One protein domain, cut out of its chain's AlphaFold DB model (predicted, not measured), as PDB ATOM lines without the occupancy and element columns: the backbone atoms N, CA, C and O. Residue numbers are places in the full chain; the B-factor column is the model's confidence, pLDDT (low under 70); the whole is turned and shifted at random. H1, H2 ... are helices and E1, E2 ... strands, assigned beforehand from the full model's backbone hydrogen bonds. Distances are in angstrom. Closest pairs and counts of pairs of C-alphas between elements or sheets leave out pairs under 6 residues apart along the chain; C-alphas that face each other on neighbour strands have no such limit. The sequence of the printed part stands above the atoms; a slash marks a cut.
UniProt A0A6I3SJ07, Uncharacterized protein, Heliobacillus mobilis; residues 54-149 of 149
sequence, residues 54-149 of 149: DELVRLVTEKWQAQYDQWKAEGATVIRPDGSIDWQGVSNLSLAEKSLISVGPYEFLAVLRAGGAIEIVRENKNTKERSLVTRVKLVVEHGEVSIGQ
ATOM      1  N   ASP A  54     350.106 369.132 379.198       87.38
ATOM      2  CA  ASP A  54     351.343 368.801 378.487       87.38
ATOM      3  C   ASP A  54     352.554 368.812 379.422       87.38
ATOM      4  O   ASP A  54     353.403 367.930 379.335       87.38
ATOM      5  N   GLU A  55     352.591 369.738 380.383       88.81
ATOM      6  CA  GLU A  55     353.632 369.769 381.409       88.81
ATOM      7  C   GLU A  55     353.540 368.553 382.341       88.81
ATOM      8  O   GLU A  55     354.544 367.905 382.634       88.81
ATOM      9  N   LEU A  56     352.328 368.182 382.765       87.81
ATOM     10  CA  LEU A  56     352.120 366.973 383.567       87.81
ATOM     11  C   LEU A  56     352.528 365.708 382.802       87.81
ATOM     12  O   LEU A  56     353.142 364.815 383.380       87.81
ATOM     13  N   VAL A  57     352.219 365.639 381.507       88.56
ATOM     14  CA  VAL A  57     352.633 364.541 380.627       88.56
ATOM     15  C   VAL A  57     354.153 364.484 380.496       88.56
ATOM     16  O   VAL A  57     354.724 363.410 380.665       88.56
ATOM     17  N   ARG A  58     354.819 365.623 380.275       92.31
ATOM     18  CA  ARG A  58     356.284 365.709 380.223       92.31
ATOM     19  C   ARG A  58     356.916 365.168 381.508       92.31
ATOM     20  O   ARG A  58     357.789 364.308 381.441       92.31
ATOM     21  N   LEU A  59     356.423 365.602 382.671       90.62
ATOM     22  CA  LEU A  59     356.910 365.144 383.978       90.62
ATOM     23  C   LEU A  59     356.681 363.643 384.211       90.62
ATOM     24  O   LEU A  59     357.529 362.980 384.813       90.62
ATOM     25  N   VAL A  60     355.547 363.100 383.753       90.88
ATOM     26  CA  VAL A  60     355.288 361.652 383.774       90.88
ATOM     27  C   VAL A  60     356.332 360.927 382.934       90.88
ATOM     28  O   VAL A  60     356.970 360.011 383.449       90.88
ATOM     29  N   THR A  61     356.533 361.345 381.684       91.31
ATOM     30  CA  THR A  61     357.503 360.726 380.773       91.31
ATOM     31  C   THR A  61     358.911 360.748 381.361       91.31
ATOM     32  O   THR A  61     359.551 359.705 381.425       91.31
ATOM     33  N   GLU A  62     359.370 361.886 381.884       91.06
ATOM     34  CA  GLU A  62     360.703 362.020 382.489       91.06
ATOM     35  C   GLU A  62     360.902 361.097 383.693       91.06
ATOM     36  O   GLU A  62     361.915 360.405 383.801       91.06
ATOM     37  N   LYS A  63     359.922 361.047 384.603       88.62
ATOM     38  CA  LYS A  63     360.008 360.188 385.794       88.62
ATOM     39  C   LYS A  63     359.968 358.711 385.437       88.62
ATOM     40  O   LYS A  63     360.633 357.914 386.098       88.62
ATOM     41  N   TRP A  64     359.196 358.343 384.420       88.50
ATOM     42  CA  TRP A  64     359.135 356.969 383.947       88.50
ATOM     43  C   TRP A  64     360.370 356.556 383.159       88.50
ATOM     44  O   TRP A  64     360.825 355.433 383.351       88.50
ATOM     45  N   GLN A  65     360.959 357.454 382.368       90.50
ATOM     46  CA  GLN A  65     362.246 357.211 381.721       90.50
ATOM     47  C   GLN A  65     363.329 356.955 382.770       90.50
ATOM     48  O   GLN A  65     363.980 355.917 382.734       90.50
ATOM     49  N   ALA A  66     363.445 357.823 383.779       88.50
ATOM     50  CA  ALA A  66     364.416 357.637 384.857       88.50
ATOM     51  C   ALA A  66     364.201 356.315 385.618       88.50
ATOM     52  O   ALA A  66     365.159 355.629 385.973       88.50
ATOM     53  N   GLN A  67     362.941 355.933 385.855       86.38
ATOM     54  CA  GLN A  67     362.616 354.663 386.503       86.38
ATOM     55  C   GLN A  67     362.970 353.451 385.628       86.38
ATOM     56  O   GLN A  67     363.455 352.447 386.151       86.38
ATOM     57  N   TYR A  68     362.732 353.541 384.318       87.56
ATOM     58  CA  TYR A  68     363.105 352.515 383.351       87.56
ATOM     59  C   TYR A  68     364.627 352.353 383.272       87.56
ATOM     60  O   TYR A  68     365.129 351.233 383.362       87.56
ATOM     61  N   ASP A  69     365.367 353.459 383.188       89.94
ATOM     62  CA  ASP A  69     366.830 353.449 383.147       89.94
ATOM     63  C   ASP A  69     367.415 352.820 384.418       89.94
ATOM     64  O   ASP A  69     368.342 352.011 384.343       89.94
ATOM     65  N   GLN A  70     366.822 353.121 385.579       87.19
ATOM     66  CA  GLN A  70     367.180 352.484 386.844       87.19
ATOM     67  C   GLN A  70     366.964 350.964 386.791       87.19
ATOM     68  O   GLN A  70     367.880 350.204 387.098       87.19
ATOM     69  N   TRP A  71     365.787 350.499 386.365       87.75
ATOM     70  CA  TRP A  71     365.508 349.062 386.237       87.75
ATOM     71  C   TRP A  71     366.441 348.360 385.267       87.75
ATOM     72  O   TRP A  71     366.855 347.230 385.520       87.75
ATOM     73  N   LYS A  72     366.798 349.028 384.170       86.44
ATOM     74  CA  LYS A  72     367.738 348.496 383.190       86.44
ATOM     75  C   LYS A  72     369.128 348.337 383.799       86.44
ATOM     76  O   LYS A  72     369.748 347.294 383.612       86.44
ATOM     77  N   ALA A  73     369.596 349.337 384.545       88.44
ATOM     78  CA  ALA A  73     370.882 349.290 385.236       88.44
ATOM     79  C   ALA A  73     370.925 348.207 386.328       88.44
ATOM     80  O   ALA A  73     371.951 347.555 386.509       88.44
ATOM     81  N   GLU A  74     369.809 347.986 387.024       86.94
ATOM     82  CA  GLU A  74     369.669 346.971 388.078       86.94
ATOM     83  C   GLU A  74     369.403 345.554 387.535       86.94
ATOM     84  O   GLU A  74     369.379 344.595 388.306       86.94
ATOM     85  N   GLY A  75     369.202 345.395 386.221       82.81
ATOM     86  CA  GLY A  75     368.859 344.105 385.614       82.81
ATOM     87  C   GLY A  75     367.488 343.581 386.053       82.81
ATOM     88  O   GLY A  75     367.309 342.375 386.224       82.81
ATOM     89  N   ALA A  76     366.525 344.479 386.280       82.88
ATOM     90  CA  ALA A  76     365.205 344.120 386.776       82.88
ATOM     91  C   ALA A  76     364.459 343.212 385.787       82.88
ATOM     92  O   ALA A  76     364.367 343.492 384.592       82.88
ATOM     93  N   THR A  77     363.833 342.157 386.310       84.44
ATOM     94  CA  THR A  77     363.110 341.143 385.519       84.44
ATOM     95  C   THR A  77     361.852 341.670 384.827       84.44
ATOM     96  O   THR A  77     361.273 340.978 383.992       84.44
ATOM     97  N   VAL A  78     361.424 342.891 385.161       83.06
ATOM     98  CA  VAL A  78     360.278 343.563 384.538       83.06
ATOM     99  C   VAL A  78     360.602 344.157 383.168       83.06
ATOM    100  O   VAL A  78     359.673 344.495 382.440       83.06
ATOM    101  N   ILE A  79     361.880 344.289 382.797       85.69
ATOM    102  CA  ILE A  79     362.282 344.677 381.441       85.69
ATOM    103  C   ILE A  79     362.575 343.404 380.654       85.69
ATOM    104  O   ILE A  79     363.432 342.602 381.024       85.69
ATOM    105  N   ARG A  80     361.849 343.207 379.556       84.31
ATOM    106  CA  ARG A  80     362.046 342.069 378.660       84.31
ATOM    107  C   ARG A  80     363.292 342.265 377.787       84.31
ATOM    108  O   ARG A  80     363.731 343.397 377.589       84.31
ATOM    109  N   PRO A  81     363.843 341.186 377.196       82.62
ATOM    110  CA  PRO A  81     365.003 341.283 376.306       82.62
ATOM    111  C   PRO A  81     364.807 342.208 375.093       82.62
ATOM    112  O   PRO A  81     365.782 342.744 374.579       82.62
ATOM    113  N   ASP A  82     363.562 342.403 374.647       81.06
ATOM    114  CA  ASP A  82     363.193 343.321 373.560       81.06
ATOM    115  C   ASP A  82     363.056 344.792 374.009       81.06
ATOM    116  O   ASP A  82     362.733 345.661 373.202       81.06
ATOM    117  N   GLY A  83     363.306 345.084 375.290       78.44
ATOM    118  CA  GLY A  83     363.177 346.413 375.889       78.44
ATOM    119  C   GLY A  83     361.752 346.789 376.307       78.44
ATOM    120  O   GLY A  83     361.554 347.861 376.875       78.44
ATOM    121  N   SER A  84     360.754 345.932 376.070       83.44
ATOM    122  CA  SER A  84     359.385 346.168 376.536       83.44
ATOM    123  C   SER A  84     359.241 345.904 378.040       83.44
ATOM    124  O   SER A  84     360.013 345.155 378.642       83.44
ATOM    125  N   ILE A  85     358.214 346.489 378.666       84.69
ATOM    126  CA  ILE A  85     357.929 346.293 380.095       84.69
ATOM    127  C   ILE A  85     356.891 345.189 380.310       84.69
ATOM    128  O   ILE A  85     355.829 345.154 379.675       84.69
ATOM    129  N   ASP A  86     357.163 344.297 381.260       85.06
ATOM    130  CA  ASP A  86     356.166 343.405 381.835       85.06
ATOM    131  C   ASP A  86     355.309 344.111 382.887       85.06
ATOM    132  O   ASP A  86     355.561 344.064 384.091       85.06
ATOM    133  N   TRP A  87     354.243 344.757 382.418       78.50
ATOM    134  CA  TRP A  87     353.311 345.491 383.270       78.50
ATOM    135  C   TRP A  87     352.611 344.632 384.332       78.50
ATOM    136  O   TRP A  87     352.160 345.187 385.334       78.50
ATOM    137  N   GLN A  88     352.516 343.307 384.151       74.94
ATOM    138  CA  GLN A  88     351.993 342.424 385.198       74.94
ATOM    139  C   GLN A  88     352.992 342.313 386.354       74.94
ATOM    140  O   GLN A  88     352.613 342.521 387.507       74.94
ATOM    141  N   GLY A  89     354.276 342.099 386.050       69.12
ATOM    142  CA  GLY A  89     355.360 342.120 387.033       69.12
ATOM    143  C   GLY A  89     355.492 343.461 387.766       69.12
ATOM    144  O   GLY A  89     355.683 343.475 388.981       69.12
ATOM    145  N   VAL A  90     355.297 344.589 387.069       73.06
ATOM    146  CA  VAL A  90     355.344 345.930 387.687       73.06
ATOM    147  C   VAL A  90     354.161 346.184 388.630       73.06
ATOM    148  O   VAL A  90     354.326 346.854 389.645       73.06
ATOM    149  N   SER A  91     352.976 345.627 388.351       58.31
ATOM    150  CA  SER A  91     351.786 345.838 389.195       58.31
ATOM    151  C   SER A  91     351.913 345.280 390.623       58.31
ATOM    152  O   SER A  91     351.183 345.712 391.513       58.31
ATOM    153  N   ASN A  92     352.878 344.380 390.847       56.16
ATOM    154  CA  ASN A  92     353.205 343.789 392.147       56.16
ATOM    155  C   ASN A  92     354.307 344.548 392.910       56.16
ATOM    156  O   ASN A  92     354.627 344.200 394.046       56.16
ATOM    157  N   LEU A  93     354.910 345.567 392.294       58.66
ATOM    158  CA  LEU A  93     355.939 346.408 392.899       58.66
ATOM    159  C   LEU A  93     355.299 347.664 393.513       58.66
ATOM    160  O   LEU A  93     354.273 348.154 393.046       58.66
ATOM    161  N   SER A  94     355.928 348.230 394.546       50.19
ATOM    162  CA  SER A  94     355.457 349.398 395.322       50.19
ATOM    163  C   SER A  94     355.444 350.737 394.555       50.19
ATOM    164  O   SER A  94     355.486 351.812 395.147       50.19
ATOM    165  N   LEU A  95     355.348 350.702 393.227       58.94
ATOM    166  CA  LEU A  95     355.419 351.849 392.314       58.94
ATOM    167  C   LEU A  95     354.063 352.527 392.087       58.94
ATOM    168  O   LEU A  95     353.880 353.246 391.106       58.94
ATOM    169  N   ALA A  96     353.106 352.277 392.977       64.56
ATOM    170  CA  ALA A  96     351.704 352.611 392.778       64.56
ATOM    171  C   ALA A  96     351.445 354.121 392.662       64.56
ATOM    172  O   ALA A  96     350.435 354.505 392.082       64.56
ATOM    173  N   GLU A  97     352.339 354.977 393.165       83.62
ATOM    174  CA  GLU A  97     352.142 356.426 393.176       83.62
ATOM    175  C   GLU A  97     353.481 357.181 393.243       83.62
ATOM    176  O   GLU A  97     354.331 356.882 394.083       83.62
ATOM    177  N   LYS A  98     353.689 358.171 392.366       85.38
ATOM    178  CA  LYS A  98     354.859 359.066 392.393       85.38
ATOM    179  C   LYS A  98     354.438 360.527 392.306       85.38
ATOM    180  O   LYS A  98     353.648 360.897 391.445       85.38
ATOM    181  N   SER A  99     355.041 361.375 393.136       90.88
ATOM    182  CA  SER A  99     354.857 362.827 393.057       90.88
ATOM    183  C   SER A  99     355.491 363.395 391.787       90.88
ATOM    184  O   SER A  99     356.664 363.131 391.486       90.88
ATOM    185  N   LEU A 100     354.697 364.152 391.030       89.88
ATOM    186  CA  LEU A 100     355.099 364.868 389.825       89.88
ATOM    187  C   LEU A 100     355.619 366.255 390.185       89.88
ATOM    188  O   LEU A 100     356.790 366.556 389.965       89.88
ATOM    189  N   ILE A 101     354.733 367.070 390.756       90.38
ATOM    190  CA  ILE A 101     354.972 368.462 391.123       90.38
ATOM    191  C   ILE A 101     353.988 368.880 392.218       90.38
ATOM    192  O   ILE A 101     352.888 368.344 392.341       90.38
ATOM    193  N   SER A 102     354.380 369.870 393.010       89.00
ATOM    194  CA  SER A 102     353.569 370.457 394.069       89.00
ATOM    195  C   SER A 102     353.328 371.933 393.773       89.00
ATOM    196  O   SER A 102     354.293 372.685 393.656       89.00
ATOM    197  N   VAL A 103     352.065 372.364 393.740       83.06
ATOM    198  CA  VAL A 103     351.684 373.759 393.479       83.06
ATOM    199  C   VAL A 103     350.642 374.209 394.498       83.06
ATOM    200  O   VAL A 103     349.517 373.710 394.529       83.06
ATOM    201  N   GLY A 104     351.026 375.152 395.361       85.81
ATOM    202  CA  GLY A 104     350.169 375.635 396.444       85.81
ATOM    203  C   GLY A 104     349.692 374.489 397.359       85.81
ATOM    204  O   GLY A 104     350.525 373.708 397.832       85.81
ATOM    205  N   PRO A 105     348.376 374.367 397.626       85.94
ATOM    206  CA  PRO A 105     347.829 373.293 398.452       85.94
ATOM    207  C   PRO A 105     347.704 371.956 397.705       85.94
ATOM    208  O   PRO A 105     347.276 370.976 398.310       85.94
ATOM    209  N   TYR A 106     348.048 371.901 396.415       88.94
ATOM    210  CA  TYR A 106     347.861 370.721 395.581       88.94
ATOM    211  C   TYR A 106     349.169 369.974 395.320       88.94
ATOM    212  O   TYR A 106     350.241 370.559 395.145       88.94
ATOM    213  N   GLU A 107     349.064 368.654 395.263       92.12
ATOM    214  CA  GLU A 107     350.096 367.739 394.805       92.12
ATOM    215  C   GLU A 107     349.599 366.988 393.576       92.12
ATOM    216  O   GLU A 107     348.503 366.434 393.579       92.12
ATOM    217  N   PHE A 108     350.395 366.978 392.513       91.56
ATOM    218  CA  PHE A 108     350.109 366.195 391.324       91.56
ATOM    219  C   PHE A 108     350.867 364.878 391.418       91.56
ATOM    220  O   PHE A 108     352.082 364.863 391.601       91.56
ATOM    221  N   LEU A 109     350.141 363.778 391.295       92.50
ATOM    222  CA  LEU A 109     350.618 362.418 391.488       92.50
ATOM    223  C   LEU A 109     350.422 361.633 390.190       92.50
ATOM    224  O   LEU A 109     349.391 361.759 389.537       92.50
ATOM    225  N   ALA A 110     351.392 360.800 389.832       90.62
ATOM    226  CA  ALA A 110     351.267 359.782 388.802       90.62
ATOM    227  C   ALA A 110     351.006 358.434 389.468       90.62
ATOM    228  O   ALA A 110     351.863 357.915 390.183       90.62
ATOM    229  N   VAL A 111     349.825 357.878 389.228       89.50
ATOM    230  CA  VAL A 111     349.373 356.613 389.802       89.50
ATOM    231  C   VAL A 111     349.437 355.538 388.727       89.50
ATOM    232  O   VAL A 111     348.731 355.625 387.719       89.50
ATOM    233  N   LEU A 112     350.276 354.522 388.934       86.31
ATOM    234  CA  LEU A 112     350.371 353.397 388.010       86.31
ATOM    235  C   LEU A 112     349.164 352.475 388.157       86.31
ATOM    236  O   LEU A 112     348.800 352.048 389.253       86.31
ATOM    237  N   ARG A 113     348.568 352.127 387.022       83.50
ATOM    238  CA  ARG A 113     347.499 351.144 386.882       83.50
ATOM    239  C   ARG A 113     347.980 349.964 386.038       83.50
ATOM    240  O   ARG A 113     349.014 350.019 385.370       83.50
ATOM    241  N   ALA A 114     347.209 348.881 386.079       77.62
ATOM    242  CA  ALA A 114     347.494 347.680 385.304       77.62
ATOM    243  C   ALA A 114     347.659 348.000 383.806       77.62
ATOM    244  O   ALA A 114     346.960 348.854 383.256       77.62
ATOM    245  N   GLY A 115     348.590 347.305 383.147       78.38
ATOM    246  CA  GLY A 115     348.818 347.448 381.706       78.38
ATOM    247  C   GLY A 115     349.488 348.760 381.275       78.38
ATOM    248  O   GLY A 115     349.331 349.153 380.121       78.38
ATOM    249  N   GLY A 116     350.196 349.445 382.183       82.00
ATOM    250  CA  GLY A 116     350.975 350.650 381.862       82.00
ATOM    251  C   GLY A 116     350.155 351.935 381.755       82.00
ATOM    252  O   GLY A 116     350.653 352.952 381.275       82.00
ATOM    253  N   ALA A 117     348.895 351.912 382.191       89.00
ATOM    254  CA  ALA A 117     348.095 353.123 382.303       89.00
ATOM    255  C   ALA A 117     348.554 353.951 383.511       89.00
ATOM    256  O   ALA A 117     348.731 353.420 384.603       89.00
ATOM    257  N   ILE A 118     348.702 355.258 383.326       89.50
ATOM    258  CA  ILE A 118     349.008 356.220 384.384       89.50
ATOM    259  C   ILE A 118     347.820 357.150 384.550       89.50
ATOM    260  O   ILE A 118     347.367 357.790 383.599       89.50
ATOM    261  N   GLU A 119     347.327 357.249 385.774       90.88
ATOM    262  CA  GLU A 119     346.393 358.295 386.165       90.88
ATOM    263  C   GLU A 119     347.171 359.447 386.775       90.88
ATOM    264  O   GLU A 119     347.883 359.276 387.762       90.88
ATOM    265  N   ILE A 120     347.024 360.629 386.188       90.50
ATOM    266  CA  ILE A 120     347.533 361.857 386.777       90.50
ATOM    267  C   ILE A 120     346.431 362.413 387.665       90.50
ATOM    268  O   ILE A 120     345.354 362.778 387.187       90.50
ATOM    269  N   VAL A 121     346.696 362.452 388.962       92.25
ATOM    270  CA  VAL A 121     345.739 362.845 389.991       92.25
ATOM    271  C   VAL A 121     346.231 364.115 390.659       92.25
ATOM    272  O   VAL A 121     347.406 364.240 390.983       92.25
ATOM    273  N   ARG A 122     345.322 365.055 390.892       91.50
ATOM    274  CA  ARG A 122     345.547 366.203 391.765       91.50
ATOM    275  C   ARG A 122     345.006 365.863 393.151       91.50
ATOM    276  O   ARG A 122     343.810 365.619 393.286       91.50
ATOM    277  N   GLU A 123     345.866 365.849 394.160       92.25
ATOM    278  CA  GLU A 123     345.520 365.673 395.571       92.25
ATOM    279  C   GLU A 123     345.594 367.019 396.300       92.25
ATOM    280  O   GLU A 123     346.600 367.723 396.224       92.25
ATOM    281  N   ASN A 124     344.551 367.390 397.040       90.88
ATOM    282  CA  ASN A 124     344.638 368.471 398.016       90.88
ATOM    283  C   ASN A 124     345.396 367.963 399.252       90.88
ATOM    284  O   ASN A 124     344.938 367.057 399.943       90.88
ATOM    285  N   LYS A 125     346.541 368.565 399.573       86.56
ATOM    286  CA  LYS A 125     347.407 368.127 400.678       86.56
ATOM    287  C   LYS A 125     346.753 368.242 402.052       86.56
ATOM    288  O   LYS A 125     347.116 367.487 402.952       86.56
ATOM    289  N   ASN A 126     345.811 369.174 402.205       88.38
ATOM    290  CA  ASN A 126     345.129 369.442 403.468       88.38
ATOM    291  C   ASN A 126     343.937 368.500 403.681       88.38
ATOM    292  O   ASN A 126     343.746 368.010 404.790       88.38
ATOM    293  N   THR A 127     343.140 368.248 402.636       90.88
ATOM    294  CA  THR A 127     341.906 367.438 402.738       90.88
ATOM    295  C   THR A 127     342.078 365.996 402.273       90.88
ATOM    296  O   THR A 127     341.220 365.165 402.548       90.88
ATOM    297  N   LYS A 128     343.176 365.687 401.575       90.44
ATOM    298  CA  LYS A 128     343.425 364.410 400.887       90.44
ATOM    299  C   LYS A 128     342.399 364.064 399.809       90.44
ATOM    300  O   LYS A 128     342.397 362.951 399.290       90.44
ATOM    301  N   GLU A 129     341.571 365.027 399.412       90.31
ATOM    302  CA  GLU A 129     340.672 364.875 398.273       90.31
ATOM    303  C   GLU A 129     341.471 364.763 396.979       90.31
ATOM    304  O   GLU A 129     342.393 365.542 396.725       90.31
ATOM    305  N   ARG A 130     341.090 363.787 396.152       92.12
ATOM    306  CA  ARG A 130     341.746 363.461 394.888       92.12
ATOM    307  C   ARG A 130     340.812 363.736 393.719       92.12
ATOM    308  O   ARG A 130     339.642 363.363 393.746       92.12
ATOM    309  N   SER A 131     341.341 364.346 392.667       88.62
ATOM    310  CA  SER A 131     340.641 364.549 391.397       88.62
ATOM    311  C   SER A 131     341.501 364.037 390.249       88.62
ATOM    312  O   SER A 131     342.673 364.398 390.142       88.62
ATOM    313  N   LEU A 132     340.926 363.207 389.380       88.50
ATOM    314  CA  LEU A 132     341.593 362.783 388.152       88.50
ATOM    315  C   LEU A 132     341.754 363.991 387.223       88.50
ATOM    316  O   LEU A 132     340.775 364.659 386.905       88.50
ATOM    317  N   VAL A 133     342.983 364.249 386.782       88.88
ATOM    318  CA  VAL A 133     343.296 365.301 385.807       88.88
ATOM    319  C   VAL A 133     343.266 364.724 384.397       88.88
ATOM    320  O   VAL A 133     342.604 365.249 383.511       88.88
ATOM    321  N   THR A 134     343.985 363.623 384.183       88.50
ATOM    322  CA  THR A 134     344.023 362.914 382.902       88.50
ATOM    323  C   THR A 134     344.479 361.478 383.123       88.50
ATOM    324  O   THR A 134     345.128 361.161 384.121       88.50
ATOM    325  N   ARG A 135     344.179 360.607 382.162       91.06
ATOM    326  CA  ARG A 135     344.772 359.275 382.058       91.06
ATOM    327  C   ARG A 135     345.633 359.219 380.801       91.06
ATOM    328  O   ARG A 135     345.246 359.774 379.776       91.06
ATOM    329  N   VAL A 136     346.789 358.580 380.896       90.12
ATOM    330  CA  VAL A 136     347.709 358.348 379.778       90.12
ATOM    331  C   VAL A 136     348.166 356.897 379.777       90.12
ATOM    332  O   VAL A 136     348.051 356.212 380.793       90.12
ATOM    333  N   LYS A 137     348.663 356.407 378.644       90.38
ATOM    334  CA  LYS A 137     349.229 355.062 378.534       90.38
ATOM    335  C   LYS A 137     350.705 355.172 378.203       90.38
ATOM    336  O   LYS A 137     351.054 355.832 377.232       90.38
ATOM    337  N   LEU A 138     351.554 354.536 379.001       88.62
ATOM    338  CA  LEU A 138     352.974 354.453 378.696       88.62
ATOM    339  C   LEU A 138     353.199 353.466 377.557       88.62
ATOM    340  O   LEU A 138     352.646 352.363 377.546       88.62
ATOM    341  N   VAL A 139     354.043 353.873 376.624       89.00
ATOM    342  CA  VAL A 139     354.592 353.037 375.566       89.00
ATOM    343  C   VAL A 139     356.101 353.034 375.755       89.00
ATOM    344  O   VAL A 139     356.696 354.083 375.990       89.00
ATOM    345  N   VAL A 140     356.703 351.849 375.717       86.25
ATOM    346  CA  VAL A 140     358.156 351.694 375.791       86.25
ATOM    347  C   VAL A 140     358.598 350.966 374.541       86.25
ATOM    348  O   VAL A 140     358.234 349.807 374.343       86.25
ATOM    349  N   GLU A 141     359.355 351.662 373.703       83.38
ATOM    350  CA  GLU A 141     359.857 351.149 372.433       83.38
ATOM    351  C   GLU A 141     361.355 351.406 372.370       83.38
ATOM    352  O   GLU A 141     361.814 352.522 372.593       83.38
ATOM    353  N   HIS A 142     362.138 350.356 372.114       82.50
ATOM    354  CA  HIS A 142     363.603 350.440 372.022       82.50
ATOM    355  C   HIS A 142     364.290 351.080 373.251       82.50
ATOM    356  O   HIS A 142     365.421 351.553 373.168       82.50
ATOM    357  N   GLY A 143     363.633 351.050 374.415       80.69
ATOM    358  CA  GLY A 143     364.121 351.646 375.659       80.69
ATOM    359  C   GLY A 143     363.820 353.132 375.848       80.69
ATOM    360  O   GLY A 143     364.272 353.706 376.838       80.69
ATOM    361  N   GLU A 144     363.042 353.733 374.955       87.12
ATOM    362  CA  GLU A 144     362.490 355.072 375.132       87.12
ATOM    363  C   GLU A 144     361.051 354.989 375.635       87.12
ATOM    364  O   GLU A 144     360.226 354.228 375.120       87.12
ATOM    365  N   VAL A 145     360.750 355.782 376.659       88.00
ATOM    366  CA  VAL A 145     359.418 355.914 377.235       88.00
ATOM    367  C   VAL A 145     358.685 357.068 376.562       88.00
ATOM    368  O   VAL A 145     359.177 358.192 376.494       88.00
ATOM    369  N   SER A 146     357.458 356.812 376.122       90.50
ATOM    370  CA  SER A 146     356.559 357.806 375.543       90.50
ATOM    371  C   SER A 146     355.114 357.594 376.007       90.50
ATOM    372  O   SER A 146     354.797 356.631 376.713       90.50
ATOM    373  N   ILE A 147     354.224 358.519 375.636       87.88
ATOM    374  CA  ILE A 147     352.782 358.374 375.851       87.88
ATOM    375  C   ILE A 147     352.124 357.913 374.550       87.88
ATOM    376  O   ILE A 147     352.200 358.607 373.539       87.88
ATOM    377  N   GLY A 148     351.447 356.767 374.599       80.38
ATOM    378  CA  GLY A 148     350.617 356.275 373.504       80.38
ATOM    379  C   GLY A 148     349.386 357.154 373.297       80.38
ATOM    380  O   GLY A 148     348.785 357.614 374.275       80.38
ATOM    381  N   GLN A 149     349.040 357.385 372.028       58.47
ATOM    382  CA  GLN A 149     347.806 358.069 371.631       58.47
ATOM    383  C   GLN A 149     346.562 357.228 371.930       58.47
ATOM    384  O   GLN A 149     346.640 355.981 371.821       58.47
TER     385      GLN A 149
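This is residues 54 to 149 of the 149 residues of an uncharacterized protein of Heliobacillus mobilis (UniProt A0A6I3SJ07). What shape do these atoms make? A single sheet of five strands, curled like part of a barrel, wraps round one long helix, H1, along its residues 55 to 69. The short helix H2 and the long link before it, residues 74 to 86, lie toward one end of the whole. What is it built of? The 96 printed residues hold two named helices and then five named strands, H1 H2 E1 E2 E3 E4 E5, with the sheet in the order E1 - E2 - E3 - E4 - E5, all antiparallel; the class is mixed, helices and strands. How is it proportioned? It is compact, with a radius of gyration of the C-alphas of 13.7 A, and elongated, spanning 43 by 25 by 21 A.

Where are the helices? H1 covers residues 54 to 73, 28.4 A from C-alpha 54 at (351.343, 368.801, 378.487) to C-alpha 73 at (370.882, 349.290, 385.236). H2 covers residues 87 to 91, 6.1 A long. Where are the strands? E1 is residues 97 to 103, 17.3 A; E2 106 to 112, 19.1 A; E3 117 to 124, 22.2 A. E4 is residues 130 to 141, 31.4 A, and bends by 60 degrees at residue 133; E5 is residues 144 to 148, 12.0 A, ending at C-alpha 148 at (350.617, 356.275, 373.504).

How does H1 stand to the sheet? H1 is on the strongly twisted sheet, which curls round it, in two layers, a helix on one face of a sheet. Its closest C-alphas to edge strand E5 are Gln 65 and Val 145, 5.5 A, and to edge strand E1 Leu 59 and Leu 100, 6.1 A. How are the strands paired? They form a meander, each strand the antiparallel neighbour and hairpin partner of the one before. Within hydrogen-bond range are N 100 and O 108, 2.8 A; N 109 and O 121, 2.8 A; N 118 and O 136, 2.8 A; and N 146 and O 139, 2.8 A. E4 is staggered, pairing with E3 over residues 130 to 137 and with E5 over 137 to 141. What of the helices otherwise? H2 is only just not on the sheet, with 4 pairs of C-alphas within 10 A, and H1 and H2 are apart. In H1 and H2 every O i to N i+4 pair is within hydrogen-bond range.

How far does it reach? The two C-alphas farthest apart, of Pro 81 and Asn 126, are 43.9 A apart. Are there cuts or long links? The printed part has no cut; the link from H1 to H2, 13 residues, is long, and the other links are tight. Where is confidence low? The mean pLDDT of the printed part is 84.8, and it is under 70 at residue 89, residues 91 to 96 and residue 149, the chain's last.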